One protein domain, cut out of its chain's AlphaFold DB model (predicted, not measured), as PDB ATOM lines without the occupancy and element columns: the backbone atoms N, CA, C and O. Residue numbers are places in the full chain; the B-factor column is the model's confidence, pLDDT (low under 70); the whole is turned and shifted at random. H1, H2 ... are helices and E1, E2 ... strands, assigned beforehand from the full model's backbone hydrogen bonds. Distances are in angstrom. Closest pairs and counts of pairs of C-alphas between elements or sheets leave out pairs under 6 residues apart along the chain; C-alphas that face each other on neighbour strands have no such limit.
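AT A GLANCE: This is residues 6 to 88 of the 88 residues of an uncharacterized protein of Paenibacillus macerans (UniProt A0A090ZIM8). A short two-stranded ribbon, E1 and E2, sits in the middle of an elongated model, with H2 running past it and H3 leading from the end of E1 towards one end of the long axis. H1 stands crosswise to H2 and H3 there, while H4 lies towards the other end, where residues 71 to 77 stick out. The printed part has 83 residues, mostly helix, in the order H1 H2 E1 H3 E2 H4; the sheet E1 - E2 is antiparallel. It is only just loose, close to compact, with a radius of gyration of the C-alphas of 14.3 A and spans of 42 by 28 by 18 A.

IN THESE COORDINATES: Find strand E1 at residues 37 to 40 and E2 at 65 to 68. H3, residues 41 to 53, runs 18.9 A from C-alpha 41 at (31.903, -46.533, 2.658). H2 is residues 20 to 31, 16.9 A. H1, residues 6 to 17, begins at (14.937, -47.047, -8.871); H4, residues 75 to 86, ends at (33.654, -36.306, 19.884).

HOW THE PARTS SIT: Between E1 and E2, look for N 38 and O 67, 2.8 A apart and within hydrogen-bond range. The closest C-alphas of H2 and E1, Phe 26 and Ile 39, are 7.8 A apart. H1 touches H3 with residues 12 to 16 alone, about perpendicular at 86 degrees; the closest C-alphas, Ile 15 and Val 48, are 6.4 A apart. H1 and H2 only just touch, only at the corner, with 3 pairs of C-alphas within 8 A, the closest Lys 17 and Val 23 at 6.2 A. H4 touches no helix. Every O i to N i+4 pair is within hydrogen-bond range in H1, H3 and H4, and 6 of 8 in H2.

THE WHOLE: The C-alphas farthest apart, Gly 54 and Thr 74, are 42.9 A apart. The printed part has no cut; H3 to E2 is a long link. Residue 88 alone has pLDDT under 70.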
ATOM      1  N   SER A   6      15.820 -47.760  -9.804       95.19
ATOM      2  CA  SER A   6      14.937 -47.047  -8.871       95.19
ATOM      3  C   SER A   6      14.410 -47.964  -7.766       95.19
ATOM      4  O   SER A   6      14.246 -47.549  -6.618       95.19
ATOM      5  N   THR A   7      14.185 -49.235  -8.095       96.12
ATOM      6  CA  THR A   7      13.795 -50.259  -7.126       96.12
ATOM      7  C   THR A   7      14.947 -50.560  -6.167       96.12
ATOM      8  O   THR A   7      14.731 -50.657  -4.958       96.12
ATOM      9  N   LEU A   8      16.179 -50.667  -6.676       95.31
ATOM     10  CA  LEU A   8      17.366 -50.881  -5.842       95.31
ATOM     11  C   LEU A   8      17.651 -49.688  -4.924       95.31
ATOM     12  O   LEU A   8      17.964 -49.892  -3.753       95.31
ATOM     13  N   GLU A   9      17.490 -48.462  -5.420       96.69
ATOM     14  CA  GLU A   9      17.662 -47.237  -4.635       96.69
ATOM     15  C   GLU A   9      16.662 -47.160  -3.474       96.69
ATOM     16  O   GLU A   9      17.056 -46.956  -2.326       96.69
ATOM     17  N   LYS A  10      15.372 -47.406  -3.738       97.44
ATOM     18  CA  LYS A  10      14.343 -47.437  -2.684       97.44
ATOM     19  C   LYS A  10      14.659 -48.481  -1.626       97.44
ATOM     20  O   LYS A  10      14.602 -48.183  -0.437       97.44
ATOM     21  N   ARG A  11      15.047 -49.679  -2.061       97.25
ATOM     22  CA  ARG A  11      15.389 -50.774  -1.155       97.25
ATOM     23  C   ARG A  11      16.618 -50.450  -0.305       97.25
ATOM     24  O   ARG A  11      16.629 -50.777   0.876       97.25
ATOM     25  N   LEU A  12      17.627 -49.787  -0.873       97.31
ATOM     26  CA  LEU A  12      18.765 -49.276  -0.111       97.31
ATOM     27  C   LEU A  12      18.285 -48.308   0.977       97.31
ATOM     28  O   LEU A  12      18.584 -48.521   2.147       97.31
ATOM     29  N   ILE A  13      17.498 -47.291   0.614       97.44
ATOM     30  CA  ILE A  13      16.981 -46.295   1.566       97.44
ATOM     31  C   ILE A  13      16.163 -46.961   2.681       97.44
ATOM     32  O   ILE A  13      16.317 -46.604   3.848       97.44
ATOM     33  N   GLU A  14      15.307 -47.924   2.341       97.88
ATOM     34  CA  GLU A  14      14.519 -48.684   3.313       97.88
ATOM     35  C   GLU A  14      15.411 -49.438   4.298       97.88
ATOM     36  O   GLU A  14      15.209 -49.315   5.502       97.88
ATOM     37  N   ILE A  15      16.430 -50.154   3.811       98.12
ATOM     38  CA  ILE A  15      17.362 -50.892   4.672       98.12
ATOM     39  C   ILE A  15      18.130 -49.940   5.595       98.12
ATOM     40  O   ILE A  15      18.231 -50.198   6.793       98.12
ATOM     41  N   ILE A  16      18.641 -48.825   5.067       97.62
ATOM     42  CA  ILE A  16      19.409 -47.859   5.863       97.62
ATOM     43  C   ILE A  16      18.547 -47.227   6.961       97.62
ATOM     44  O   ILE A  16      19.012 -47.092   8.091       97.62
ATOM     45  N   LYS A  17      17.272 -46.921   6.682       97.38
ATOM     46  CA  LYS A  17      16.329 -46.382   7.678       97.38
ATOM     47  C   LYS A  17      16.011 -47.343   8.824       97.38
ATOM     48  O   LYS A  17      15.515 -46.890   9.851       97.38
ATOM     49  N   LEU A  18      16.265 -48.641   8.664       97.81
ATOM     50  CA  LEU A  18      16.086 -49.608   9.746       97.81
ATOM     51  C   LEU A  18      17.233 -49.573  10.762       97.81
ATOM     52  O   LEU A  18      17.041 -50.057  11.872       97.81
ATOM     53  N   SER A  19      18.405 -49.035  10.402       96.69
ATOM     54  CA  SER A  19      19.572 -48.972  11.286       96.69
ATOM     55  C   SER A  19      19.468 -47.765  12.224       96.69
ATOM     56  O   SER A  19      19.602 -46.631  11.753       96.69
ATOM     57  N   PRO A  20      19.276 -47.963  13.545       94.19
ATOM     58  CA  PRO A  20      19.155 -46.848  14.485       94.19
ATOM     59  C   PRO A  20      20.424 -45.993  14.523       94.19
ATOM     60  O   PRO A  20      20.336 -44.771  14.558       94.19
ATOM     61  N   ILE A  21      21.594 -46.638  14.428       93.19
ATOM     62  CA  ILE A  21      22.897 -45.963  14.412       93.19
ATOM     63  C   ILE A  21      23.011 -45.037  13.200       93.19
ATOM     64  O   ILE A  21      23.388 -43.880  13.343       93.19
ATOM     65  N   LEU A  22      22.670 -45.510  11.995       95.19
ATOM     66  CA  LEU A  22      22.789 -44.668  10.802       95.19
ATOM     67  C   LEU A  22      21.791 -43.511  10.827       95.19
ATOM     68  O   LEU A  22      22.164 -42.394  10.475       95.19
ATOM     69  N   VAL A  23      20.554 -43.752  11.275       94.25
ATOM     70  CA  VAL A  23      19.554 -42.689  11.459       94.25
ATOM     71  C   VAL A  23      20.072 -41.621  12.421       94.25
ATOM     72  O   VAL A  23      20.038 -40.439  12.083       94.25
ATOM     73  N   GLU A  24      20.631 -42.025  13.562       92.19
ATOM     74  CA  GLU A  24      21.224 -41.093  14.521       92.19
ATOM     75  C   GLU A  24      22.373 -40.291  13.898       92.19
ATOM     76  O   GLU A  24      22.409 -39.069  14.037       92.19
ATOM     77  N   VAL A  25      23.276 -40.921  13.137       91.81
ATOM     78  CA  VAL A  25      24.368 -40.186  12.480       91.81
ATOM     79  C   VAL A  25      23.846 -39.191  11.440       91.81
ATOM     80  O   VAL A  25      24.355 -38.068  11.361       91.81
ATOM     81  N   PHE A  26      22.811 -39.529  10.665       90.81
ATOM     82  CA  PHE A  26      22.180 -38.559   9.761       90.81
ATOM     83  C   PHE A  26      21.612 -37.351  10.527       90.81
ATOM     84  O   PHE A  26      21.795 -36.216  10.088       90.81
ATOM     85  N   GLU A  27      20.988 -37.566  11.687       89.19
ATOM     86  CA  GLU A  27      20.477 -36.485  12.539       89.19
ATOM     87  C   GLU A  27      21.592 -35.655  13.197       89.19
ATOM     88  O   GLU A  27      21.467 -34.435  13.337       89.19
ATOM     89  N   LEU A  28      22.696 -36.288  13.601       85.06
ATOM     90  CA  LEU A  28      23.844 -35.615  14.212       85.06
ATOM     91  C   LEU A  28      24.552 -34.681  13.234       85.06
ATOM     92  O   LEU A  28      24.901 -33.566  13.617       85.06
ATOM     93  N   ASN A  29      24.694 -35.073  11.967       83.38
ATOM     94  CA  ASN A  29      25.296 -34.209  10.947       83.38
ATOM     95  C   ASN A  29      24.525 -32.894  10.760       83.38
ATOM     96  O   ASN A  29      25.130 -31.843  10.542       83.38
ATOM     97  N   HIS A  30      23.202 -32.920  10.954       77.38
ATOM     98  CA  HIS A  30      22.394 -31.703  10.977       77.38
ATOM     99  C   HIS A  30      22.786 -30.770  12.138       77.38
ATOM    100  O   HIS A  30      22.812 -29.553  11.977       77.38
ATOM    101  N   LYS A  31      23.143 -31.330  13.304       79.00
ATOM    102  CA  LYS A  31      23.595 -30.570  14.486       79.00
ATOM    103  C   LYS A  31      25.024 -30.052  14.343       79.00
ATOM    104  O   LYS A  31      25.314 -28.968  14.837       79.00
ATOM    105  N   LEU A  32      25.889 -30.786  13.640       82.44
ATOM    106  CA  LEU A  32      27.244 -30.340  13.290       82.44
ATOM    107  C   LEU A  32      27.242 -29.209  12.246       82.44
ATOM    108  O   LEU A  32      28.294 -28.642  11.959       82.44
ATOM    109  N   ASN A  33      26.069 -28.858  11.695       83.56
ATOM    110  CA  ASN A  33      25.898 -27.847  10.648       83.56
ATOM    111  C   ASN A  33      26.792 -28.122   9.421       83.56
ATOM    112  O   ASN A  33      27.215 -27.195   8.725       83.56
ATOM    113  N   LEU A  34      27.072 -29.403   9.158       86.44
ATOM    114  CA  LEU A  34      27.792 -29.821   7.966       86.44
ATOM    115  C   LEU A  34      26.865 -29.671   6.764       86.44
ATOM    116  O   LEU A  34      25.776 -30.245   6.707       86.44
ATOM    117  N   ARG A  35      27.298 -28.855   5.807       84.19
ATOM    118  CA  ARG A  35      26.645 -28.699   4.507       84.19
ATOM    119  C   ARG A  35      27.363 -29.598   3.511       84.19
ATOM    120  O   ARG A  35      28.543 -29.868   3.682       84.19
ATOM    121  N   GLU A  36      26.638 -30.066   2.498       90.56
ATOM    122  CA  GLU A  36      27.221 -30.873   1.412       90.56
ATOM    123  C   GLU A  36      28.034 -32.076   1.927       90.56
ATOM    124  O   GLU A  36      29.194 -32.276   1.569       90.56
ATOM    125  N   TYR A  37      27.413 -32.867   2.805       93.56
ATOM    126  CA  TYR A  37      28.023 -34.062   3.379       93.56
ATOM    127  C   TYR A  37      27.431 -35.347   2.797       93.56
ATOM    128  O   TYR A  37      26.286 -35.390   2.342       93.56
ATOM    129  N   TYR A  38      28.214 -36.414   2.892       94.56
ATOM    130  CA  TYR A  38      27.822 -37.781   2.604       94.56
ATOM    131  C   TYR A  38      28.256 -38.691   3.754       94.56
ATOM    132  O   TYR A  38      29.349 -38.544   4.298       94.56
ATOM    133  N   ILE A  39      27.402 -39.659   4.085       94.75
ATOM    134  CA  ILE A  39      27.768 -40.830   4.891       94.75
ATOM    135  C   ILE A  39      27.967 -41.982   3.915       94.75
ATOM    136  O   ILE A  39      27.109 -42.213   3.057       94.75
ATOM    137  N   GLY A  40      29.091 -42.684   4.009       93.75
ATOM    138  CA  GLY A  40      29.476 -43.630   2.968       93.75
ATOM    139  C   GLY A  40      30.279 -44.831   3.444       93.75
ATOM    140  O   GLY A  40      30.269 -45.209   4.613       93.75
ATOM    141  N   ALA A  41      30.956 -45.441   2.471       94.94
ATOM    142  CA  ALA A  41      31.903 -46.533   2.658       94.94
ATOM    143  C   ALA A  41      31.330 -47.741   3.431       94.94
ATOM    144  O   ALA A  41      30.251 -48.247   3.094       94.94
ATOM    145  N   GLY A  42      32.094 -48.272   4.391       96.25
ATOM    146  CA  GLY A  42      31.868 -49.591   4.981       96.25
ATOM    147  C   GLY A  42      30.546 -49.701   5.731       96.25
ATOM    148  O   GLY A  42      29.862 -50.714   5.600       96.25
ATOM    149  N   CYS A  43      30.143 -48.651   6.449       96.81
ATOM    150  CA  CYS A  43      28.923 -48.675   7.252       96.81
ATOM    151  C   CYS A  43      27.662 -48.908   6.398       96.81
ATOM    152  O   CYS A  43      26.817 -49.726   6.758       96.81
ATOM    153  N   ILE A  44      27.575 -48.291   5.213       97.50
ATOM    154  CA  ILE A  44      26.434 -48.448   4.301       97.50
ATOM    155  C   ILE A  44      26.403 -49.860   3.709       97.50
ATOM    156  O   ILE A  44      25.377 -50.541   3.766       97.50
ATOM    157  N   ALA A  45      27.530 -50.326   3.159       97.50
ATOM    158  CA  ALA A  45      27.608 -51.646   2.534       97.50
ATOM    159  C   ALA A  45      27.373 -52.775   3.551       97.50
ATOM    160  O   ALA A  45      26.602 -53.699   3.282       97.50
ATOM    161  N   GLN A  46      27.985 -52.675   4.735       97.94
ATOM    162  CA  GLN A  46      27.875 -53.682   5.785       97.94
ATOM    163  C   GLN A  46      26.456 -53.752   6.355       97.94
ATOM    164  O   GLN A  46      25.948 -54.857   6.529       97.94
ATOM    165  N   THR A  47      25.770 -52.619   6.564       98.25
ATOM    166  CA  THR A  47      24.353 -52.626   6.970       98.25
ATOM    167  C   THR A  47      23.478 -53.347   5.943       98.25
ATOM    168  O   THR A  47      22.633 -54.160   6.320       98.25
ATOM    169  N   VAL A  48      23.708 -53.123   4.644       98.12
ATOM    170  CA  VAL A  48      22.978 -53.838   3.585       98.12
ATOM    171  C   VAL A  48      23.280 -55.334   3.610       98.12
ATOM    172  O   VAL A  48      22.352 -56.141   3.552       98.12
ATOM    173  N   TRP A  49      24.546 -55.733   3.723       98.38
ATOM    174  CA  TRP A  49      24.906 -57.150   3.809       98.38
ATOM    175  C   TRP A  49      24.309 -57.823   5.038       98.38
ATOM    176  O   TRP A  49      23.717 -58.890   4.898       98.38
ATOM    177  N   ASN A  50      24.393 -57.181   6.204       98.44
ATOM    178  CA  ASN A  50      23.819 -57.680   7.449       98.44
ATOM    179  C   ASN A  50      22.313 -57.913   7.314       98.44
ATOM    180  O   ASN A  50      21.837 -58.993   7.660       98.44
ATOM    181  N   TYR A  51      21.586 -56.956   6.728       98.31
ATOM    182  CA  TYR A  51      20.162 -57.112   6.439       98.31
ATOM    183  C   TYR A  51      19.886 -58.325   5.540       98.31
ATOM    184  O   TYR A  51      18.999 -59.127   5.826       98.31
ATOM    185  N   LEU A  52      20.653 -58.484   4.456       97.81
ATOM    186  CA  LEU A  52      20.437 -59.554   3.479       97.81
ATOM    187  C   LEU A  52      20.718 -60.958   4.034       97.81
ATOM    188  O   LEU A  52      20.103 -61.914   3.567       97.81
ATOM    189  N   ILE A  53      21.626 -61.085   5.003       97.88
ATOM    190  CA  ILE A  53      21.998 -62.373   5.613       97.88
ATOM    191  C   ILE A  53      21.332 -62.619   6.976       97.88
ATOM    192  O   ILE A  53      21.550 -63.673   7.569       97.88
ATOM    193  N   GLY A  54      20.508 -61.684   7.462       97.88
ATOM    194  CA  GLY A  54      19.750 -61.821   8.709       97.88
ATOM    195  C   GLY A  54      20.540 -61.536   9.992       97.88
ATOM    196  O   GLY A  54      20.126 -61.971  11.066       97.88
ATOM    197  N   ASN A  55      21.660 -60.819   9.904       98.44
ATOM    198  CA  ASN A  55      22.411 -60.351  11.071       98.44
ATOM    199  C   ASN A  55      21.803 -59.055  11.649       98.44
ATOM    200  O   ASN A  55      21.101 -58.338  10.928       98.44
ATOM    201  N   PRO A  56      22.125 -58.692  12.911       97.88
ATOM    202  CA  PRO A  56      21.900 -57.333  13.408       97.88
ATOM    203  C   PRO A  56      22.505 -56.295  12.453       97.88
ATOM    204  O   PRO A  56      23.595 -56.511  11.919       97.88
ATOM    205  N   LEU A  57      21.818 -55.176  12.222       97.75
ATOM    206  CA  LEU A  57      22.188 -54.197  11.186       97.75
ATOM    207  C   LEU A  57      23.565 -53.565  11.434       97.75
ATOM    208  O   LEU A  57      24.306 -53.286  10.492       97.75
ATOM    209  N   GLU A  58      23.911 -53.407  12.704       95.75
ATOM    210  CA  GLU A  58      25.144 -52.848  13.248       95.75
ATOM    211  C   GLU A  58      26.282 -53.870  13.391       95.75
ATOM    212  O   GLU A  58      27.394 -53.523  13.793       95.75
ATOM    213  N   TYR A  59      26.031 -55.142  13.069       97.38
ATOM    214  CA  TYR A  59      27.017 -56.196  13.250       97.38
ATOM    215  C   TYR A  59      28.314 -55.902  12.481       97.38
ATOM    216  O   TYR A  59      28.303 -55.675  11.270       97.38
ATOM    217  N   ALA A  60      29.436 -55.958  13.199       96.06
ATOM    218  CA  ALA A  60      30.786 -55.750  12.673       96.06
ATOM    219  C   ALA A  60      31.037 -54.383  11.995       96.06
ATOM    220  O   ALA A  60      32.016 -54.246  11.262       96.06
ATOM    221  N   ILE A  61      30.219 -53.365  12.278       95.88
ATOM    222  CA  ILE A  61      30.510 -51.971  11.914       95.88
ATOM    223  C   ILE A  61      31.387 -51.371  13.016       95.88
ATOM    224  O   ILE A  61      30.991 -51.348  14.179       95.88
ATOM    225  N   LYS A  62      32.605 -50.945  12.666       94.00
ATOM    226  CA  LYS A  62      33.594 -50.427  13.632       94.00
ATOM    227  C   LYS A  62      33.651 -48.904  13.668       94.00
ATOM    228  O   LYS A  62      34.022 -48.333  14.688       94.00
ATOM    229  N   ASP A  63      33.308 -48.286  12.552       94.62
ATOM    230  CA  ASP A  63      33.483 -46.877  12.261       94.62
ATOM    231  C   ASP A  63      32.464 -46.422  11.208       94.62
ATOM    232  O   ASP A  63      31.831 -47.232  10.520       94.62
ATOM    233  N   ILE A  64      32.262 -45.106  11.138       93.94
ATOM    234  CA  ILE A  64      31.340 -44.458  10.207       93.94
ATOM    235  C   ILE A  64      32.086 -43.330   9.510       93.94
ATOM    236  O   ILE A  64      32.543 -42.386  10.153       93.94
ATOM    237  N   ASP A  65      32.170 -43.430   8.189       94.31
ATOM    238  CA  ASP A  65      32.820 -42.438   7.348       94.31
ATOM    239  C   ASP A  65      31.851 -41.307   7.000       94.31
ATOM    240  O   ASP A  65      30.813 -41.523   6.361       94.31
ATOM    241  N   ILE A  66      32.222 -40.090   7.389       93.00
ATOM    242  CA  ILE A  66      31.535 -38.854   7.019       93.00
ATOM    243  C   ILE A  66      32.503 -38.035   6.171       93.00
ATOM    244  O   ILE A  66      33.592 -37.683   6.620       93.00
ATOM    245  N   VAL A  67      32.093 -37.718   4.948       92.88
ATOM    246  CA  VAL A  67      32.846 -36.853   4.036       92.88
ATOM    247  C   VAL A  67      32.018 -35.602   3.804       92.88
ATOM    248  O   VAL A  67      30.829 -35.698   3.517       92.88
ATOM    249  N   TYR A  68      32.627 -34.431   3.926       93.44
ATOM    250  CA  TYR A  68      31.951 -33.153   3.734       93.44
ATOM    251  C   TYR A  68      32.841 -32.183   2.964       93.44
ATOM    252  O   TYR A  68      34.051 -32.385   2.854       93.44
ATOM    253  N   PHE A  69      32.225 -31.137   2.421       92.31
ATOM    254  CA  PHE A  69      32.925 -30.049   1.755       92.31
ATOM    255  C   PHE A  69      32.813 -28.756   2.569       92.31
ATOM    256  O   PHE A  69      31.729 -28.375   3.010       92.31
ATOM    257  N   ASP A  70      33.939 -28.062   2.730       92.00
ATOM    258  CA  ASP A  70      34.003 -26.687   3.222       92.00
ATOM    259  C   ASP A  70      34.946 -25.891   2.307       92.00
ATOM    260  O   ASP A  70      35.869 -26.442   1.705       92.00
ATOM    261  N   ILE A  71      34.703 -24.587   2.173       94.38
ATOM    262  CA  ILE A  71      35.600 -23.694   1.432       94.38
ATOM    263  C   ILE A  71      36.874 -23.394   2.234       94.38
ATOM    264  O   ILE A  71      37.924 -23.113   1.654       94.38
ATOM    265  N   ASP A  72      36.784 -23.459   3.563       94.19
ATOM    266  CA  ASP A  72      37.908 -23.354   4.478       94.19
ATOM    267  C   ASP A  72      38.496 -24.748   4.734       94.19
ATOM    268  O   ASP A  72      38.030 -25.509   5.579       94.19
ATOM    269  N   LEU A  73      39.543 -25.072   3.975       93.38
ATOM    270  CA  LEU A  73      40.262 -26.349   4.044       93.38
ATOM    271  C   LEU A  73      41.377 -26.354   5.104       93.38
ATOM    272  O   LEU A  73      42.299 -27.170   5.035       93.38
ATOM    273  N   THR A  74      41.372 -25.404   6.043       96.38
ATOM    274  CA  THR A  74      42.383 -25.375   7.101       96.38
ATOM    275  C   THR A  74      42.160 -26.499   8.107       96.38
ATOM    276  O   THR A  74      41.032 -26.828   8.472       96.38
ATOM    277  N   TYR A  75      43.254 -27.050   8.636       95.12
ATOM    278  CA  TYR A  75      43.169 -28.062   9.691       95.12
ATOM    279  C   TYR A  75      42.422 -27.539  10.927       95.12
ATOM    280  O   TYR A  75      41.694 -28.281  11.565       95.12
ATOM    281  N   GLN A  76      42.556 -26.254  11.271       96.25
ATOM    282  CA  GLN A  76      41.849 -25.655  12.408       96.25
ATOM    283  C   GLN A  76      40.327 -25.732  12.248       96.25
ATOM    284  O   GLN A  76      39.617 -25.954  13.230       96.25
ATOM    285  N   LYS A  77      39.832 -25.543  11.021       93.81
ATOM    286  CA  LYS A  77      38.415 -25.679  10.701       93.81
ATOM    287  C   LYS A  77      37.956 -27.131  10.844       93.81
ATOM    288  O   LYS A  77      36.942 -27.375  11.500       93.81
ATOM    289  N   GLU A  78      38.723 -28.070  10.297       93.81
ATOM    290  CA  GLU A  78      38.454 -29.510  10.388       93.81
ATOM    291  C   GLU A  78      38.500 -30.026  11.838       93.81
ATOM    292  O   GLU A  78      37.580 -30.704  12.293       93.81
ATOM    293  N   ASP A  79      39.515 -29.636  12.608       94.81
ATOM    294  CA  ASP A  79      39.700 -29.995  14.018       94.81
ATOM    295  C   ASP A  79      38.522 -29.530  14.891       94.81
ATOM    296  O   ASP A  79      38.104 -30.239  15.808       94.81
ATOM    297  N   GLY A  80      37.929 -28.372  14.573       92.75
ATOM    298  CA  GLY A  80      36.700 -27.903  15.214       92.75
ATOM    299  C   GLY A  80      35.506 -28.834  14.976       92.75
ATOM    300  O   GLY A  80      34.757 -29.119  15.910       92.75
ATOM    301  N   VAL A  81      35.350 -29.353  13.753       90.62
ATOM    302  CA  VAL A  81      34.308 -30.340  13.415       90.62
ATOM    303  C   VAL A  81      34.567 -31.668  14.128       90.62
ATOM    304  O   VAL A  81      33.646 -32.226  14.722       90.62
ATOM    305  N   ILE A  82      35.817 -32.147  14.122       91.38
ATOM    306  CA  ILE A  82      36.216 -33.395  14.791       91.38
ATOM    307  C   ILE A  82      35.881 -33.336  16.285       91.38
ATOM    308  O   ILE A  82      35.261 -34.258  16.809       91.38
ATOM    309  N   LYS A  83      36.240 -32.240  16.963       91.69
ATOM    310  CA  LYS A  83      35.961 -32.058  18.396       91.69
ATOM    311  C   LYS A  83      34.468 -32.052  18.699       91.69
ATOM    312  O   LYS A  83      34.040 -32.780  19.585       91.69
ATOM    313  N   LEU A  84      33.670 -31.318  17.922       87.75
ATOM    314  CA  LEU A  84      32.210 -31.328  18.071       87.75
ATOM    315  C   LEU A  84      31.617 -32.734  17.885       87.75
ATOM    316  O   LEU A  84      30.665 -33.094  18.575       87.75
ATOM    317  N   GLY A  85      32.182 -33.532  16.974       85.00
ATOM    318  CA  GLY A  85      31.795 -34.928  16.774       85.00
ATOM    319  C   GLY A  85      32.163 -35.860  17.936       85.00
ATOM    320  O   GLY A  85      31.495 -36.870  18.120       85.00
ATOM    321  N   GLN A  86      33.188 -35.524  18.726       84.81
ATOM    322  CA  GLN A  86      33.654 -36.306  19.884       84.81
ATOM    323  C   GLN A  86      32.950 -35.946  21.204       84.81
ATOM    324  O   GLN A  86      33.069 -36.683  22.178       84.81
ATOM    325  N   GLU A  87      32.238 -34.819  21.270       74.06
ATOM    326  CA  GLU A  87      31.554 -34.334  22.481       74.06
ATOM    327  C   GLU A  87      30.201 -35.038  22.768       74.06
ATOM    328  O   GLU A  87      29.423 -34.576  23.609       74.06
ATOM    329  N   ARG A  88      29.905 -36.162  22.100       57.91
ATOM    330  CA  ARG A  88      28.708 -37.001  22.297       57.91
ATOM    331  C   ARG A  88      29.068 -38.473  22.421       57.91
ATOM    332  O   ARG A  88      28.337 -39.153  23.173       57.91
TER     333      ARG A  88